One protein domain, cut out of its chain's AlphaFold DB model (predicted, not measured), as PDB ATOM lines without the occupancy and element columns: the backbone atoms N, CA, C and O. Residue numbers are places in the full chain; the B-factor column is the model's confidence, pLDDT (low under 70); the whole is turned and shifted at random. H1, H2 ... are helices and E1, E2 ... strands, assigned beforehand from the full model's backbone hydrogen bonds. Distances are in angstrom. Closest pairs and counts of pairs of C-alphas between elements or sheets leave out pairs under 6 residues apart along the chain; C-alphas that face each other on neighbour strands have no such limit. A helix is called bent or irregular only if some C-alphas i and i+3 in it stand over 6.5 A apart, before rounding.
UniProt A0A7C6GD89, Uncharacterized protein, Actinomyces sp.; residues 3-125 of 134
ATOM      1  N   THR A   3      87.271  14.764  17.807       97.62
ATOM      2  CA  THR A   3      85.947  15.255  18.186       97.62
ATOM      3  C   THR A   3      84.955  14.112  18.067       97.62
ATOM      4  O   THR A   3      85.261  13.081  17.464       97.62
ATOM      5  N   PHE A   4      83.792  14.267  18.687       98.50
ATOM      6  CA  PHE A   4      82.834  13.181  18.815       98.50
ATOM      7  C   PHE A   4      81.480  13.594  18.251       98.50
ATOM      8  O   PHE A   4      80.892  14.579  18.698       98.50
ATOM      9  N   LEU A   5      80.987  12.838  17.273       98.56
ATOM     10  CA  LEU A   5      79.677  13.046  16.667       98.56
ATOM     11  C   LEU A   5      78.682  12.032  17.245       98.56
ATOM     12  O   LEU A   5      78.820  10.836  16.971       98.56
ATOM     13  N   PRO A   6      77.681  12.465  18.028       98.38
ATOM     14  CA  PRO A   6      76.585  11.595  18.430       98.38
ATOM     15  C   PRO A   6      75.688  11.302  17.228       98.38
ATOM     16  O   PRO A   6      75.245  12.230  16.543       98.38
ATOM     17  N   VAL A   7      75.403  10.026  16.974       97.62
ATOM     18  CA  VAL A   7      74.571   9.591  15.843       97.62
ATOM     19  C   VAL A   7      73.549   8.536  16.266       97.62
ATOM     20  O   VAL A   7      73.652   7.948  17.342       97.62
ATOM     21  N   MET A   8      72.558   8.300  15.412       95.88
ATOM     22  CA  MET A   8      71.625   7.171  15.499       95.88
ATOM     23  C   MET A   8      72.065   6.015  14.590       95.88
ATOM     24  O   MET A   8      72.860   6.195  13.667       95.88
ATOM     25  N   ALA A   9      71.488   4.823  14.780       94.94
ATOM     26  CA  ALA A   9      71.802   3.658  13.942       94.94
ATOM     27  C   ALA A   9      71.488   3.890  12.451       94.94
ATOM     28  O   ALA A   9      72.247   3.473  11.580       94.94
ATOM     29  N   SER A  10      70.403   4.609  12.148       94.00
ATOM     30  CA  SER A  10      70.036   4.985  10.776       94.00
ATOM     31  C   SER A  10      71.070   5.903  10.113       94.00
ATOM     32  O   SER A  10      71.339   5.764   8.923       94.00
ATOM     33  N   GLU A  11      71.674   6.810  10.880       95.94
ATOM     34  CA  GLU A  11      72.706   7.747  10.419       95.94
ATOM     35  C   GLU A  11      74.057   7.040  10.229       95.94
ATOM     36  O   GLU A  11      74.745   7.275   9.237       95.94
ATOM     37  N   LEU A  12      74.406   6.101  11.119       95.69
ATOM     38  CA  LEU A  12      75.606   5.264  10.987       95.69
ATOM     39  C   LEU A  12      75.645   4.521   9.635       95.69
ATOM     40  O   LEU A  12      76.704   4.345   9.027       95.69
ATOM     41  N   CYS A  13      74.479   4.085   9.163       91.25
ATOM     42  CA  CYS A  13      74.330   3.272   7.958       91.25
ATOM     43  C   CYS A  13      73.931   4.081   6.717       91.25
ATOM     44  O   CYS A  13      73.839   3.519   5.625       91.25
ATOM     45  N   GLY A  14      73.749   5.393   6.875       91.62
ATOM     46  CA  GLY A  14      73.379   6.327   5.821       91.62
ATOM     47  C   GLY A  14      74.361   7.490   5.698       91.62
ATOM     48  O   GLY A  14      75.584   7.315   5.773       91.62
ATOM     49  N   ASP A  15      73.794   8.673   5.465       92.00
ATOM     50  CA  ASP A  15      74.526   9.934   5.425       92.00
ATOM     51  C   ASP A  15      74.733  10.472   6.843       92.00
ATOM     52  O   ASP A  15      73.821  10.439   7.675       92.00
ATOM     53  N   LEU A  16      75.934  10.991   7.104       95.69
ATOM     54  CA  LEU A  16      76.230  11.620   8.384       95.69
ATOM     55  C   LEU A  16      75.428  12.921   8.543       95.69
ATOM     56  O   LEU A  16      75.302  13.687   7.583       95.69
ATOM     57  N   PRO A  17      74.901  13.193   9.747       95.88
ATOM     58  CA  PRO A  17      74.141  14.401  10.011       95.88
ATOM     59  C   PRO A  17      75.068  15.616  10.111       95.88
ATOM     60  O   PRO A  17      76.152  15.535  10.683       95.88
ATOM     61  N   ASP A  18      74.602  16.773   9.642       95.50
ATOM     62  CA  ASP A  18      75.207  18.061   9.996       95.50
ATOM     63  C   ASP A  18      74.773  18.423  11.427       95.50
ATOM     64  O   ASP A  18      73.692  18.975  11.650       95.50
ATOM     65  N   ARG A  19      75.564  17.987  12.413       94.69
ATOM     66  CA  ARG A  19      75.278  18.137  13.847       94.69
ATOM     67  C   ARG A  19      76.506  18.649  14.589       94.69
ATOM     68  O   ARG A  19      77.641  18.389  14.206       94.69
ATOM     69  N   GLU A  20      76.257  19.379  15.673       96.94
ATOM     70  CA  GLU A  20      77.311  19.876  16.553       96.94
ATOM     71  C   GLU A  20      78.182  18.732  17.092       96.94
ATOM     72  O   GLU A  20      77.690  17.717  17.587       96.94
ATOM     73  N   LEU A  21      79.495  18.926  16.981       98.12
ATOM     74  CA  LEU A  21      80.504  18.007  17.481       98.12
ATOM     75  C   LEU A  21      80.777  18.273  18.956       98.12
ATOM     76  O   LEU A  21      80.961  19.418  19.369       98.12
ATOM     77  N   VAL A  22      80.925  17.207  19.736       98.38
ATOM     78  CA  VAL A  22      81.433  17.311  21.102       98.38
ATOM     79  C   VAL A  22      82.954  17.397  21.048       98.38
ATOM     80  O   VAL A  22      83.640  16.469  20.611       98.38
ATOM     81  N   VAL A  23      83.488  18.536  21.486       97.69
ATOM     82  CA  VAL A  23      84.926  18.812  21.500       97.69
ATOM     83  C   VAL A  23      85.495  18.542  22.902       97.69
ATOM     84  O   VAL A  23      84.947  19.047  23.885       97.69
ATOM     85  N   PRO A  24      86.579  17.758  23.025       97.31
ATOM     86  CA  PRO A  24      87.321  17.593  24.275       97.31
ATOM     87  C   PRO A  24      87.906  18.907  24.792       97.31
ATOM     88  O   PRO A  24      88.476  19.690  24.030       97.31
ATOM     89  N   GLU A  25      87.825  19.115  26.104       95.75
ATOM     90  CA  GLU A  25      88.330  20.310  26.788       95.75
ATOM     91  C   GLU A  25      89.388  19.908  27.831       95.75
ATOM     92  O   GLU A  25      89.085  19.812  29.020       95.75
ATOM     93  N   PRO A  26      90.638  19.626  27.416       94.38
ATOM     94  CA  PRO A  26      91.667  19.161  28.337       94.38
ATOM     95  C   PRO A  26      92.054  20.244  29.345       94.38
ATOM     96  O   PRO A  26      92.318  21.394  28.985       94.38
ATOM     97  N   ALA A  27      92.155  19.852  30.617       94.38
ATOM     98  CA  ALA A  27      92.552  20.743  31.709       94.38
ATOM     99  C   ALA A  27      94.012  21.228  31.592       94.38
ATOM    100  O   ALA A  27      94.390  22.247  32.179       94.38
ATOM    101  N   GLY A  28      94.833  20.509  30.826       93.94
ATOM    102  CA  GLY A  28      96.246  20.785  30.631       93.94
ATOM    103  C   GLY A  28      96.805  20.146  29.357       93.94
ATOM    104  O   GLY A  28      96.087  19.493  28.601       93.94
ATOM    105  N   PRO A  29      98.098  20.358  29.061       92.88
ATOM    106  CA  PRO A  29      98.718  19.878  27.829       92.88
ATOM    107  C   PRO A  29      99.212  18.424  27.907       92.88
ATOM    108  O   PRO A  29      99.813  17.951  26.940       92.88
ATOM    109  N   SER A  30      99.065  17.743  29.051       95.50
ATOM    110  CA  SER A  30      99.596  16.387  29.222       95.50
ATOM    111  C   SER A  30      98.800  15.362  28.412       95.50
ATOM    112  O   SER A  30      97.692  15.638  27.958       95.50
ATOM    113  N   ASN A  31      99.375  14.175  28.192       93.00
ATOM    114  CA  ASN A  31      98.639  13.112  27.508       93.00
ATOM    115  C   ASN A  31      97.448  12.634  28.349       93.00
ATOM    116  O   ASN A  31      96.351  12.518  27.819       93.00
ATOM    117  N   ASP A  32      97.647  12.469  29.656       95.75
ATOM    118  CA  ASP A  32      96.604  12.048  30.596       95.75
ATOM    119  C   ASP A  32      95.429  13.044  30.620       95.75
ATOM    120  O   ASP A  32      94.274  12.628  30.580       95.75
ATOM    121  N   ASP A  33      95.700  14.359  30.591       95.88
ATOM    122  CA  ASP A  33      94.646  15.390  30.511       95.88
ATOM    123  C   ASP A  33      93.821  15.271  29.218       95.88
ATOM    124  O   ASP A  33      92.623  15.551  29.209       95.88
ATOM    125  N   ARG A  34      94.465  14.886  28.109       94.19
ATOM    126  CA  ARG A  34      93.807  14.723  26.804       94.19
ATOM    127  C   ARG A  34      92.991  13.440  26.749       94.19
ATOM    128  O   ARG A  34      91.869  13.479  26.263       94.19
ATOM    129  N   GLU A  35      93.523  12.336  27.265       93.81
ATOM    130  CA  GLU A  35      92.800  11.063  27.359       93.81
ATOM    131  C   GLU A  35      91.567  11.189  28.259       93.81
ATOM    132  O   GLU A  35      90.491  10.708  27.904       93.81
ATOM    133  N   TRP A  36      91.694  11.900  29.383       95.81
ATOM    134  CA  TRP A  36      90.560  12.201  30.251       95.81
ATOM    135  C   TRP A  36      89.500  13.051  29.541       95.81
ATOM    136  O   TRP A  36      88.316  12.726  29.582       95.81
ATOM    137  N   ALA A  37      89.917  14.102  28.830       96.88
ATOM    138  CA  ALA A  37      88.992  14.947  28.081       96.88
ATOM    139  C   ALA A  37      88.290  14.198  26.935       96.88
ATOM    140  O   ALA A  37      87.110  14.443  26.682       96.88
ATOM    141  N   ASP A  38      88.986  13.280  26.255       95.88
ATOM    142  CA  ASP A  38      88.395  12.402  25.238       95.88
ATOM    143  C   ASP A  38      87.337  11.475  25.866       95.88
ATOM    144  O   ASP A  38      86.256  11.293  25.297       95.88
ATOM    145  N   TYR A  39      87.612  10.927  27.055       94.81
ATOM    146  CA  TYR A  39      86.658  10.109  27.807       94.81
ATOM    147  C   TYR A  39      85.408  10.908  28.204       94.81
ATOM    148  O   TYR A  39      84.287  10.477  27.928       94.81
ATOM    149  N   GLU A  40      85.575  12.103  28.777       96.44
ATOM    150  CA  GLU A  40      84.455  12.980  29.145       96.44
ATOM    151  C   GLU A  40      83.633  13.409  27.923       96.44
ATOM    152  O   GLU A  40      82.400  13.416  27.957       96.44
ATOM    153  N   ALA A  41      84.295  13.741  26.812       97.62
ATOM    154  CA  ALA A  41      83.625  14.089  25.566       97.62
ATOM    155  C   ALA A  41      82.842  12.905  24.983       97.62
ATOM    156  O   ALA A  41      81.702  13.088  24.556       97.62
ATOM    157  N   THR A  42      83.405  11.695  25.034       97.12
ATOM    158  CA  THR A  42      82.715  10.463  24.630       97.12
ATOM    159  C   THR A  42      81.481  10.212  25.492       97.12
ATOM    160  O   THR A  42      80.409   9.936  24.956       97.12
ATOM    161  N   ALA A  43      81.595  10.360  26.816       95.31
ATOM    162  CA  ALA A  43      80.470  10.192  27.731       95.31
ATOM    163  C   ALA A  43      79.341  11.186  27.410       95.31
ATOM    164  O   ALA A  43      78.199  10.767  27.212       95.31
ATOM    165  N   ARG A  44      79.666  12.479  27.244       96.75
ATOM    166  CA  ARG A  44      78.699  13.519  26.839       96.75
ATOM    167  C   ARG A  44      78.042  13.204  25.492       96.75
ATOM    168  O   ARG A  44      76.821  13.251  25.389       96.75
ATOM    169  N   ALA A  45      78.826  12.838  24.476       98.25
ATOM    170  CA  ALA A  45      78.296  12.464  23.165       98.25
ATOM    171  C   ALA A  45      77.371  11.238  23.251       98.25
ATOM    172  O   ALA A  45      76.331  11.199  22.603       98.25
ATOM    173  N   SER A  46      77.698  10.256  24.092       97.25
ATOM    174  CA  SER A  46      76.869   9.060  24.264       97.25
ATOM    175  C   SER A  46      75.486   9.388  24.840       97.25
ATOM    176  O   SER A  46      74.494   8.811  24.401       97.25
ATOM    177  N   LEU A  47      75.400  10.361  25.756       95.44
ATOM    178  CA  LEU A  47      74.127  10.833  26.307       95.44
ATOM    179  C   LEU A  47      73.306  11.578  25.248       95.44
ATOM    180  O   LEU A  47      72.119  11.304  25.101       95.44
ATOM    181  N   ILE A  48      73.944  12.424  24.433       96.94
ATOM    182  CA  ILE A  48      73.269  13.108  23.317       96.94
ATOM    183  C   ILE A  48      72.744  12.090  22.288       96.94
ATOM    184  O   ILE A  48      71.630  12.225  21.789       96.94
ATOM    185  N   SER A  49      73.508  11.037  21.978       97.12
ATOM    186  CA  SER A  49      73.053   9.946  21.097       97.12
ATOM    187  C   SER A  49      71.817   9.228  21.655       97.12
ATOM    188  O   SER A  49      70.880   8.932  20.905       97.12
ATOM    189  N   LEU A  50      71.769   9.002  22.973       94.62
ATOM    190  CA  LEU A  50      70.592   8.438  23.626       94.62
ATOM    191  C   LEU A  50      69.380   9.371  23.505       94.62
ATOM    192  O   LEU A  50      68.300   8.906  23.152       94.62
ATOM    193  N   GLU A  51      69.550  10.672  23.742       93.00
ATOM    194  CA  GLU A  51      68.481  11.672  23.597       93.00
ATOM    195  C   GLU A  51      67.903  11.693  22.172       93.00
ATOM    196  O   GLU A  51      66.692  11.592  21.996       93.00
ATOM    197  N   LEU A  52      68.758  11.700  21.143       93.88
ATOM    198  CA  LEU A  52      68.334  11.627  19.735       93.88
ATOM    199  C   LEU A  52      67.509  10.369  19.431       93.88
ATOM    200  O   LEU A  52      66.527  10.402  18.684       93.88
ATOM    201  N   THR A  53      67.919   9.251  20.023       90.88
ATOM    202  CA  THR A  53      67.244   7.961  19.890       90.88
ATOM    203  C   THR A  53      65.865   7.996  20.559       90.88
ATOM    204  O   THR A  53      64.911   7.447  20.003       90.88
ATOM    205  N   ARG A  54      65.729   8.691  21.701       85.31
ATOM    206  CA  ARG A  54      64.447   8.884  22.402       85.31
ATOM    207  C   ARG A  54      63.411   9.627  21.568       85.31
ATOM    208  O   ARG A  54      62.247   9.233  21.557       85.31
ATOM    209  N   ASP A  55      63.853  10.628  20.818       85.00
ATOM    210  CA  ASP A  55      62.982  11.473  19.996       85.00
ATOM    211  C   ASP A  55      62.568  10.829  18.657       85.00
ATOM    212  O   ASP A  55      61.769  11.397  17.908       85.00
ATOM    213  N   THR A  56      63.084   9.633  18.348       85.25
ATOM    214  CA  THR A  56      62.853   8.944  17.072       85.25
ATOM    215  C   THR A  56      62.154   7.604  17.288       85.25
ATOM    216  O   THR A  56      62.746   6.652  17.795       85.25
ATOM    217  N   GLU A  57      60.892   7.489  16.864       83.38
ATOM    218  CA  GLU A  57      60.140   6.231  16.956       83.38
ATOM    219  C   GLU A  57      60.800   5.098  16.150       83.38
ATOM    220  O   GLU A  57      61.197   5.274  14.997       83.38
ATOM    221  N   GLY A  58      60.872   3.904  16.746       83.06
ATOM    222  CA  GLY A  58      61.420   2.708  16.094       83.06
ATOM    223  C   GLY A  58      62.943   2.703  15.941       83.06
ATOM    224  O   GLY A  58      63.475   1.848  15.233       83.06
ATOM    225  N   SER A  59      63.641   3.637  16.589       86.12
ATOM    226  CA  SER A  59      65.099   3.677  16.645       86.12
ATOM    227  C   SER A  59      65.677   2.484  17.420       86.12
ATOM    228  O   SER A  59      65.046   1.898  18.306       86.12
ATOM    229  N   VAL A  60      66.909   2.106  17.077       91.50
ATOM    230  CA  VAL A  60      67.666   1.113  17.845       91.50
ATOM    231  C   VAL A  60      68.142   1.771  19.136       91.50
ATOM    232  O   VAL A  60      68.859   2.765  19.082       91.50
ATOM    233  N   LEU A  61      67.769   1.205  20.288       92.81
ATOM    234  CA  LEU A  61      68.083   1.747  21.616       92.81
ATOM    235  C   LEU A  61      69.527   1.434  22.038       92.81
ATOM    236  O   LEU A  61      69.763   0.654  22.959       92.81
ATOM    237  N   ARG A  62      70.490   2.031  21.333       94.44
ATOM    238  CA  ARG A  62      71.926   1.953  21.619       94.44
ATOM    239  C   ARG A  62      72.572   3.315  21.414       94.44
ATOM    240  O   ARG A  62      72.287   3.981  20.422       94.44
ATOM    241  N   ARG A  63      73.482   3.697  22.309       97.31
ATOM    242  CA  ARG A  63      74.328   4.880  22.127       97.31
ATOM    243  C   ARG A  63      75.343   4.594  21.027       97.31
ATOM    244  O   ARG A  63      76.005   3.556  21.055       97.31
ATOM    245  N   ILE A  64      75.461   5.513  20.075       98.00
ATOM    246  CA  ILE A  64      76.403   5.447  18.956       98.00
ATOM    247  C   ILE A  64      77.116   6.792  18.839       98.00
ATOM    248  O   ILE A  64      76.495   7.845  18.674       98.00
ATOM    249  N   VAL A  65      78.441   6.756  18.915       98.56
ATOM    250  CA  VAL A  65      79.306   7.929  18.800       98.56
ATOM    251  C   VAL A  65      80.395   7.643  17.776       98.56
ATOM    252  O   VAL A  65      81.033   6.595  17.818       98.56
ATOM    253  N   LEU A  66      80.636   8.582  16.866       98.50
ATOM    254  CA  LEU A  66      81.775   8.524  15.951       98.50
ATOM    255  C   LEU A  66      82.902   9.376  16.518       98.50
ATOM    256  O   LEU A  66      82.669  10.530  16.872       98.50
ATOM    257  N   ALA A  67      84.109   8.828  16.590       98.25
ATOM    258  CA  ALA A  67      85.311   9.610  16.850       98.25
ATOM    259  C   ALA A  67      85.892  10.070  15.509       98.25
ATOM    260  O   ALA A  67      86.151   9.236  14.642       98.25
ATOM    261  N   LEU A  68      86.094  11.375  15.333       98.06
ATOM    262  CA  LEU A  68      86.600  11.975  14.097       98.06
ATOM    263  C   LEU A  68      87.968  12.612  14.319       98.06
ATOM    264  O   LEU A  68      88.186  13.233  15.362       98.06
ATOM    265  N   ASP A  69      88.863  12.550  13.333       96.50
ATOM    266  CA  ASP A  69      90.052  13.402  13.329       96.50
ATOM    267  C   ASP A  69      89.707  14.804  12.817       96.50
ATOM    268  O   ASP A  69      89.489  15.039  11.629       96.50
ATOM    269  N   GLY A  70      89.679  15.775  13.729       93.56
ATOM    270  CA  GLY A  70      89.342  17.155  13.399       93.56
ATOM    271  C   GLY A  70      87.845  17.424  13.500       93.56
ATOM    272  O   GLY A  70      87.193  16.915  14.401       93.56
ATOM    273  N   GLN A  71      87.326  18.310  12.646       92.69
ATOM    274  CA  GLN A  71      85.939  18.810  12.709       92.69
ATOM    275  C   GLN A  71      85.140  18.565  11.420       92.69
ATOM    276  O   GLN A  71      84.010  19.031  11.298       92.69
ATOM    277  N   ALA A  72      85.731  17.891  10.434       94.88
ATOM    278  CA  ALA A  72      85.030  17.556   9.206       94.88
ATOM    279  C   ALA A  72      84.106  16.360   9.461       94.88
ATOM    280  O   ALA A  72      84.560  15.327   9.947       94.88
ATOM    281  N   ILE A  73      82.818  16.515   9.151       96.44
ATOM    282  CA  ILE A  73      81.826  15.444   9.263       96.44
ATOM    283  C   ILE A  73      81.730  14.739   7.916       96.44
ATOM    284  O   ILE A  73      80.926  15.087   7.053       96.44
ATOM    285  N   ASP A  74      82.591  13.749   7.736       95.00
ATOM    286  CA  ASP A  74      82.541  12.812   6.626       95.00
ATOM    287  C   ASP A  74      83.178  11.483   7.048       95.00
ATOM    288  O   ASP A  74      83.890  11.397   8.050       95.00
ATOM    289  N   TRP A  75      82.895  10.429   6.285       96.06
ATOM    290  CA  TRP A  75      83.383   9.088   6.589       96.06
ATOM    291  C   TRP A  75      84.906   8.939   6.477       96.06
ATOM    292  O   TRP A  75      85.450   8.041   7.115       96.06
ATOM    293  N   ASP A  76      85.593   9.795   5.713       95.62
ATOM    294  CA  ASP A  76      87.052   9.736   5.551       95.62
ATOM    295  C   ASP A  76      87.786  10.239   6.808       95.62
ATOM    296  O   ASP A  76      88.951   9.900   7.017       95.62
ATOM    297  N   HIS A  77      87.107  11.017   7.659       96.75
ATOM    298  CA  HIS A  77      87.646  11.519   8.926       96.75
ATOM    299  C   HIS A  77      87.232  10.693  10.150       96.75
ATOM    300  O   HIS A  77      87.710  10.978  11.247       96.75
ATOM    301  N   VAL A  78      86.372   9.678  10.008       97.62
ATOM    302  CA  VAL A  78      85.979   8.811  11.133       97.62
ATOM    303  C   VAL A  78      87.125   7.853  11.475       97.62
ATOM    304  O   VAL A  78      87.473   6.977  10.688       97.62
ATOM    305  N   GLU A  79      87.685   7.992  12.679       97.19
ATOM    306  CA  GLU A  79      88.745   7.122  13.206       97.19
ATOM    307  C   GLU A  79      88.195   5.885  13.925       97.19
ATOM    308  O   GLU A  79      88.867   4.855  13.973       97.19
ATOM    309  N   ALA A  80      87.009   5.990  14.530       97.88
ATOM    310  CA  ALA A  80      86.396   4.892  15.269       97.88
ATOM    311  C   ALA A  80      84.885   5.055  15.419       97.88
ATOM    312  O   ALA A  80      84.356   6.171  15.417       97.88
ATOM    313  N   ILE A  81      84.212   3.929  15.638       98.50
ATOM    314  CA  ILE A  81      82.793   3.864  15.976       98.50
ATOM    315  C   ILE A  81      82.678   3.289  17.391       98.50
ATOM    316  O   ILE A  81      83.223   2.227  17.685       98.50
ATOM    317  N   LEU A  82      81.981   4.001  18.271       98.44
ATOM    318  CA  LEU A  82      81.766   3.629  19.665       98.44
ATOM    319  C   LEU A  82      80.291   3.291  19.858       98.44
ATOM    320  O   LEU A  82      79.446   4.171  19.679       98.44
ATOM    321  N   VAL A  83      79.975   2.040  20.194       97.75
ATOM    322  CA  VAL A  83      78.583   1.562  20.269       97.75
ATOM    323  C   VAL A  83      78.338   0.739  21.518       97.75
ATOM    324  O   VAL A  83      79.183  -0.050  21.928       97.75
ATOM    325  N   ASP A  84      77.157   0.891  22.105       97.44
ATOM    326  CA  ASP A  84      76.684  -0.022  23.140       97.44
ATOM    327  C   ASP A  84      76.697  -1.486  22.668       97.44
ATOM    328  O   ASP A  84      76.308  -1.823  21.544       97.44
ATOM    329  N   SER A  85      77.095  -2.395  23.556       94.81
ATOM    330  CA  SER A  85      76.863  -3.817  23.317       94.81
ATOM    331  C   SER A  85      75.360  -4.125  23.371       94.81
ATOM    332  O   SER A  85      74.570  -3.384  23.960       94.81
ATOM    333  N   SER A  86      74.946  -5.273  22.830       92.00
ATOM    334  CA  SER A  86      73.565  -5.757  22.984       92.00
ATOM    335  C   SER A  86      73.137  -5.924  24.446       92.00
ATOM    336  O   SER A  86      71.946  -5.936  24.746       92.00
ATOM    337  N   GLU A  87      74.097  -6.084  25.362       94.00
ATOM    338  CA  GLU A  87      73.831  -6.258  26.792       94.00
ATOM    339  C   GLU A  87      73.363  -4.960  27.460       94.00
ATOM    340  O   GLU A  87      72.658  -5.028  28.463       94.00
ATOM    341  N   ALA A  88      73.689  -3.799  26.884       94.81
ATOM    342  CA  ALA A  88      73.282  -2.492  27.394       94.81
ATOM    343  C   ALA A  88      71.847  -2.097  26.984       94.81
ATOM    344  O   ALA A  88      71.242  -1.222  27.607       94.81
ATOM    345  N   GLU A  89      71.258  -2.750  25.972       92.12
ATOM    346  CA  GLU A  89      69.921  -2.410  25.452       92.12
ATOM    347  C   GLU A  89      68.805  -2.400  26.516       92.12
ATOM    348  O   GLU A  89      67.953  -1.511  26.467       92.12
ATOM    349  N   PRO A  90      68.751  -3.326  27.498       93.00
ATOM    350  CA  PRO A  90      67.748  -3.263  28.561       93.00
ATOM    351  C   PRO A  90      67.894  -2.039  29.478       93.00
ATOM    352  O   PRO A  90      66.890  -1.525  29.976       93.00
ATOM    353  N   ALA A  91      69.120  -1.569  29.725       93.94
ATOM    354  CA  ALA A  91      69.367  -0.341  30.485       93.94
ATOM    355  C   ALA A  91      68.991   0.896  29.655       93.94
ATOM    356  O   ALA A  91      68.216   1.732  30.119       93.94
ATOM    357  N   ALA A  92      69.401   0.943  28.382       92.69
ATOM    358  CA  ALA A  92      69.012   2.005  27.454       92.69
ATOM    359  C   ALA A  92      67.488   2.100  27.274       92.69
ATOM    360  O   ALA A  92      66.933   3.197  27.243       92.69
ATOM    361  N   ARG A  93      66.785   0.959  27.229       92.88
ATOM    362  CA  ARG A  93      65.318   0.921  27.170       92.88
ATOM    363  C   ARG A  93      64.667   1.519  28.408       92.88
ATOM    364  O   ARG A  93      63.731   2.291  28.258       92.88
ATOM    365  N   ARG A  94      65.169   1.231  29.609       93.69
ATOM    366  CA  ARG A  94      64.643   1.863  30.830       93.69
ATOM    367  C   ARG A  94      64.855   3.371  30.827       93.69
ATOM    368  O   ARG A  94      63.930   4.096  31.163       93.69
ATOM    369  N   ALA A  95      66.013   3.845  30.369       92.00
ATOM    370  CA  ALA A  95      66.261   5.281  30.233       92.00
ATOM    371  C   ALA A  95      65.340   5.933  29.180       92.00
ATOM    372  O   ALA A  95      64.898   7.068  29.354       92.00
ATOM    373  N   TYR A  96      65.013   5.210  28.102       89.94
ATOM    374  CA  TYR A  96      64.043   5.641  27.092       89.94
ATOM    375  C   TYR A  96      62.624   5.750  27.668       89.94
ATOM    376  O   TYR A  96      61.975   6.784  27.495       89.94
ATOM    377  N   GLU A  97      62.173   4.698  28.358       91.19
ATOM    378  CA  GLU A  97      60.814   4.528  28.892       91.19
ATOM    379  C   GLU A  97      60.559   5.304  30.193       91.19
ATOM    380  O   GLU A  97      59.405   5.423  30.596       91.19
ATOM    381  N   ALA A  98      61.600   5.837  30.840       93.06
ATOM    382  CA  ALA A  98      61.482   6.603  32.077       93.06
ATOM    383  C   ALA A  98      60.523   7.794  31.922       93.06
ATOM    384  O   ALA A  98      60.709   8.662  31.059       93.06
ATOM    385  N   GLU A  99      59.517   7.852  32.798       92.12
ATOM    386  CA  GLU A  99      58.501   8.911  32.822       92.12
ATOM    387  C   GLU A  99      58.840   9.995  33.853       92.12
ATOM    388  O   GLU A  99      58.310  11.110  33.804       92.12
ATOM    389  N   THR A 100      59.741   9.683  34.786       94.81
ATOM    390  CA  THR A 100      60.218  10.594  35.827       94.81
ATOM    391  C   THR A 100      61.725  10.816  35.745       94.81
ATOM    392  O   THR A 100      62.470  10.031  35.162       94.81
ATOM    393  N   GLN A 101      62.188  11.909  36.355       92.12
ATOM    394  CA  GLN A 101      63.618  12.205  36.432       92.12
ATOM    395  C   GLN A 101      64.375  11.168  37.277       92.12
ATOM    396  O   GLN A 101      65.467  10.773  36.900       92.12
ATOM    397  N   GLU A 102      63.785  10.699  38.378       96.19
ATOM    398  CA  GLU A 102      64.394   9.686  39.255       96.19
ATOM    399  C   GLU A 102      64.615   8.360  38.510       96.19
ATOM    400  O   GLU A 102      65.713   7.814  38.541       96.19
ATOM    401  N   GLU A 103      63.618   7.894  37.748       94.94
ATOM    402  CA  GLU A 103      63.752   6.699  36.900       94.94
ATOM    403  C   GLU A 103      64.810   6.875  35.805       94.94
ATOM    404  O   GLU A 103      65.542   5.934  35.492       94.94
ATOM    405  N   ALA A 104      64.886   8.069  35.207       91.81
ATOM    406  CA  ALA A 104      65.874   8.365  34.178       91.81
ATOM    407  C   ALA A 104      67.295   8.350  34.753       91.81
ATOM    408  O   ALA A 104      68.171   7.734  34.153       91.81
ATOM    409  N   ASP A 105      67.511   8.972  35.913       93.44
ATOM    410  CA  ASP A 105      68.816   9.031  36.572       93.44
ATOM    411  C   ASP A 105      69.293   7.622  36.978       93.44
ATOM    412  O   ASP A 105      70.416   7.240  36.650       93.44
ATOM    413  N   GLU A 106      68.430   6.795  37.584       95.38
ATOM    414  CA  GLU A 106      68.773   5.406  37.938       95.38
ATOM    415  C   GLU A 106      69.102   4.545  36.706       95.38
ATOM    416  O   GLU A 106      70.059   3.766  36.709       95.38
ATOM    417  N   ALA A 107      68.319   4.678  35.630       94.56
ATOM    418  CA  ALA A 107      68.555   3.925  34.404       94.56
ATOM    419  C   ALA A 107      69.827   4.378  33.673       94.56
ATOM    420  O   ALA A 107      70.507   3.554  33.056       94.56
ATOM    421  N   LEU A 108      70.150   5.673  33.734       93.44
ATOM    422  CA  LEU A 108      71.390   6.223  33.196       93.44
ATOM    423  C   LEU A 108      72.606   5.737  33.982       93.44
ATOM    424  O   LEU A 108      73.581   5.333  33.353       93.44
ATOM    425  N   ASP A 109      72.540   5.722  35.315       94.75
ATOM    426  CA  ASP A 109      73.612   5.188  36.161       94.75
ATOM    427  C   ASP A 109      73.926   3.730  35.795       94.75
ATOM    428  O   ASP A 109      75.087   3.389  35.570       94.75
ATOM    429  N   GLU A 110      72.900   2.887  35.633       95.44
ATOM    430  CA  GLU A 110      73.089   1.500  35.195       95.44
ATOM    431  C   GLU A 110      73.638   1.411  33.761       95.44
ATOM    432  O   GLU A 110      74.547   0.627  33.487       95.44
ATOM    433  N   LEU A 111      73.123   2.218  32.828       95.50
ATOM    434  CA  LEU A 111      73.600   2.229  31.442       95.50
ATOM    435  C   LEU A 111      75.081   2.630  31.348       95.50
ATOM    436  O   LEU A 111      75.814   2.103  30.509       95.50
ATOM    437  N   LEU A 112      75.536   3.549  32.198       93.19
ATOM    438  CA  LEU A 112      76.920   4.018  32.228       93.19
ATOM    439  C   LEU A 112      77.905   2.968  32.771       93.19
ATOM    440  O   LEU A 112      79.103   3.094  32.510       93.19
ATOM    441  N   GLU A 113      77.434   1.910  33.440       94.62
ATOM    442  CA  GLU A 113      78.273   0.754  33.788       94.62
ATOM    443  C   GLU A 113      78.668  -0.075  32.556       94.62
ATOM    444  O   GLU A 113      79.685  -0.775  32.576       94.62
ATOM    445  N   PHE A 114      77.904   0.028  31.462       95.56
ATOM    446  CA  PHE A 114      78.226  -0.624  30.199       95.56
ATOM    447  C   PHE A 114      79.175   0.256  29.374       95.56
ATOM    448  O   PHE A 114      78.790   1.346  28.929       95.56
ATOM    449  N   PRO A 115      80.420  -0.197  29.129       94.31
ATOM    450  CA  PRO A 115      81.336   0.534  28.273       94.31
ATOM    451  C   PRO A 115      80.878   0.458  26.815       94.31
ATOM    452  O   PRO A 115      80.395  -0.577  26.350       94.31
ATOM    453  N   LEU A 116      81.115   1.538  26.071       97.19
ATOM    454  CA  LEU A 116      80.998   1.504  24.619       97.19
ATOM    455  C   LEU A 116      82.080   0.584  24.044       97.19
ATOM    456  O   LEU A 116      83.262   0.694  24.387       97.19
ATOM    457  N   LEU A 117      81.672  -0.309  23.152       97.50
ATOM    458  CA  LEU A 117      82.571  -1.126  22.354       97.50
ATOM    459  C   LEU A 117      83.199  -0.274  21.253       97.50
ATOM    460  O   LEU A 117      82.544   0.591  20.674       97.50
ATOM    461  N   TRP A 118      84.469  -0.542  20.969       97.31
ATOM    462  CA  TRP A 118      85.243   0.149  19.945       97.31
ATOM    463  C   TRP A 118      85.291  -0.692  18.671       97.31
ATOM    464  O   TRP A 118      85.711  -1.849  18.725       97.31
ATOM    465  N   TYR A 119      84.899  -0.098  17.547       98.12
ATOM    466  CA  TYR A 119      84.936  -0.710  16.222       98.12
ATOM    467  C   TYR A 119      85.744   0.148  15.250       98.12
ATOM    468  O   TYR A 119      85.687   1.385  15.289       98.12
ATOM    469  N   ASP A 120      86.442  -0.519  14.335       97.88
ATOM    470  CA  ASP A 120      87.086   0.124  13.193       97.88
ATOM    471  C   ASP A 120      86.040   0.521  12.134       97.88
ATOM    472  O   ASP A 120      84.998  -0.123  11.974       97.88
ATOM    473  N   ILE A 121      86.321   1.566  11.352       96.12
ATOM    474  CA  ILE A 121      85.437   2.008  10.264       96.12
ATOM    475  C   ILE A 121      85.179   0.906   9.222       96.12
ATOM    476  O   ILE A 121      84.097   0.847   8.629       96.12
ATOM    477  N   ALA A 122      86.132  -0.010   9.023       96.75
ATOM    478  CA  ALA A 122      85.979  -1.163   8.142       96.75
ATOM    479  C   ALA A 122      84.860  -2.118   8.599       96.75
ATOM    480  O   ALA A 122      84.269  -2.809   7.768       96.75
ATOM    481  N   GLU A 123      84.532  -2.131   9.893       97.56
ATOM    482  CA  GLU A 123      83.499  -2.985  10.490       97.56
ATOM    483  C   GLU A 123      82.091  -2.377  10.380       97.56
ATOM    484  O   GLU A 123      81.098  -3.061  10.638       97.56
ATOM    485  N   ARG A 124      81.969  -1.120   9.917       96.69
ATOM    486  CA  ARG A 124      80.691  -0.392   9.811       96.69
ATOM    487  C   ARG A 124      79.602  -1.193   9.106       96.69
ATOM    488  O   ARG A 124      78.462  -1.215   9.559       96.69
ATOM    489  N   SER A 125      79.930  -1.860   7.997       95.62
ATOM    490  CA  SER A 125      78.926  -2.613   7.233       95.62
ATOM    491  C   SER A 125      78.367  -3.808   8.001       95.62
ATOM    492  O   SER A 125      77.208  -4.157   7.778       95.62
TER     493      SER A 125
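AT A GLANCE: This is residues 3 to 125 of the 134 residues of an uncharacterized protein of Actinomyces sp. (UniProt A0A7C6GD89). What does the model look like? A twisted four-stranded sheet has the long helix H2 over one face, in two layers, while the helical hairpin of H3 and H4 sits off the sheet, by the end of H2. What builds it? The printed part has 123 residues with five named helices and four strands, in the order E1 H1 H2 E2 E3 H3 H4 E4 H5; the sheet runs E1 E2 E3 E4, all antiparallel, and the class is mixed. It is compact, with a radius of gyration of the C-alphas of 14.4 A, and spans 40 by 34 by 23 A.

HOW THE PARTS SIT: How do the strands pair? E1, residues 3 to 7, is antiparallel to E2, residues 64 to 69, with N 5 and O 66 2.9 A apart. E2 and E3, residues 78 to 83, form a hairpin, with N 65 and O 82 2.9 A apart. E3 is antiparallel to E4, residues 117 to 119, with N 83 and O 117 3.0 A apart. What is on the sheet? H2, residues 31 to 54, lies over E1 and E2 at a height over the sheet of 7.9 A; its closest C-alphas to E1 are those of Ser 49 and Pro 6, 4.7 A. H1, residues 9 to 12, and H5, residues 121 to 125, only graze it. Which helices touch? H2, with residues 50 to 54 alone, only just touches H3, residues 89 to 97, with 3 pairs of C-alphas within 8 A, the closest Arg 54 and Tyr 96 at 5.7 A. H3 and H4, residues 101 to 112, form a helical hairpin at a shallow tilt of 18 degrees, opposite ways; their closest C-alphas are Ala 95 and Ala 107, 4.9 A. How are the helix backbones? In H2, H3 and H4 every O i to N i+4 pair is within hydrogen-bond range; H5 has 0 of 1, beside 1 of 2 O i to N i+3 pairs, and H1 is too short for an i+4 pair.

IN THESE COORDINATES: Where does E1 begin? C-alpha 3 is at (85.947, 15.255, 18.186). How long are the longer elements? H2 measures 34.8 A, E2 16.8 A and H4 16.2 A from first to last C-alpha. Where does H5 end? C-alpha 125 is at (78.926, -2.613, 7.233); H5 is irregular, with C-alphas 122 and 125 7.3 A apart.

THE WHOLE: How large is it? The two C-alphas farthest apart, Pro 29 and Gly 58, are 42.7 A apart. Is anything cut, long or uncertain? The printed part has no cut, the link from H1 to H2 is long, with 18 residues, and no printed residue is under 70 in pLDDT.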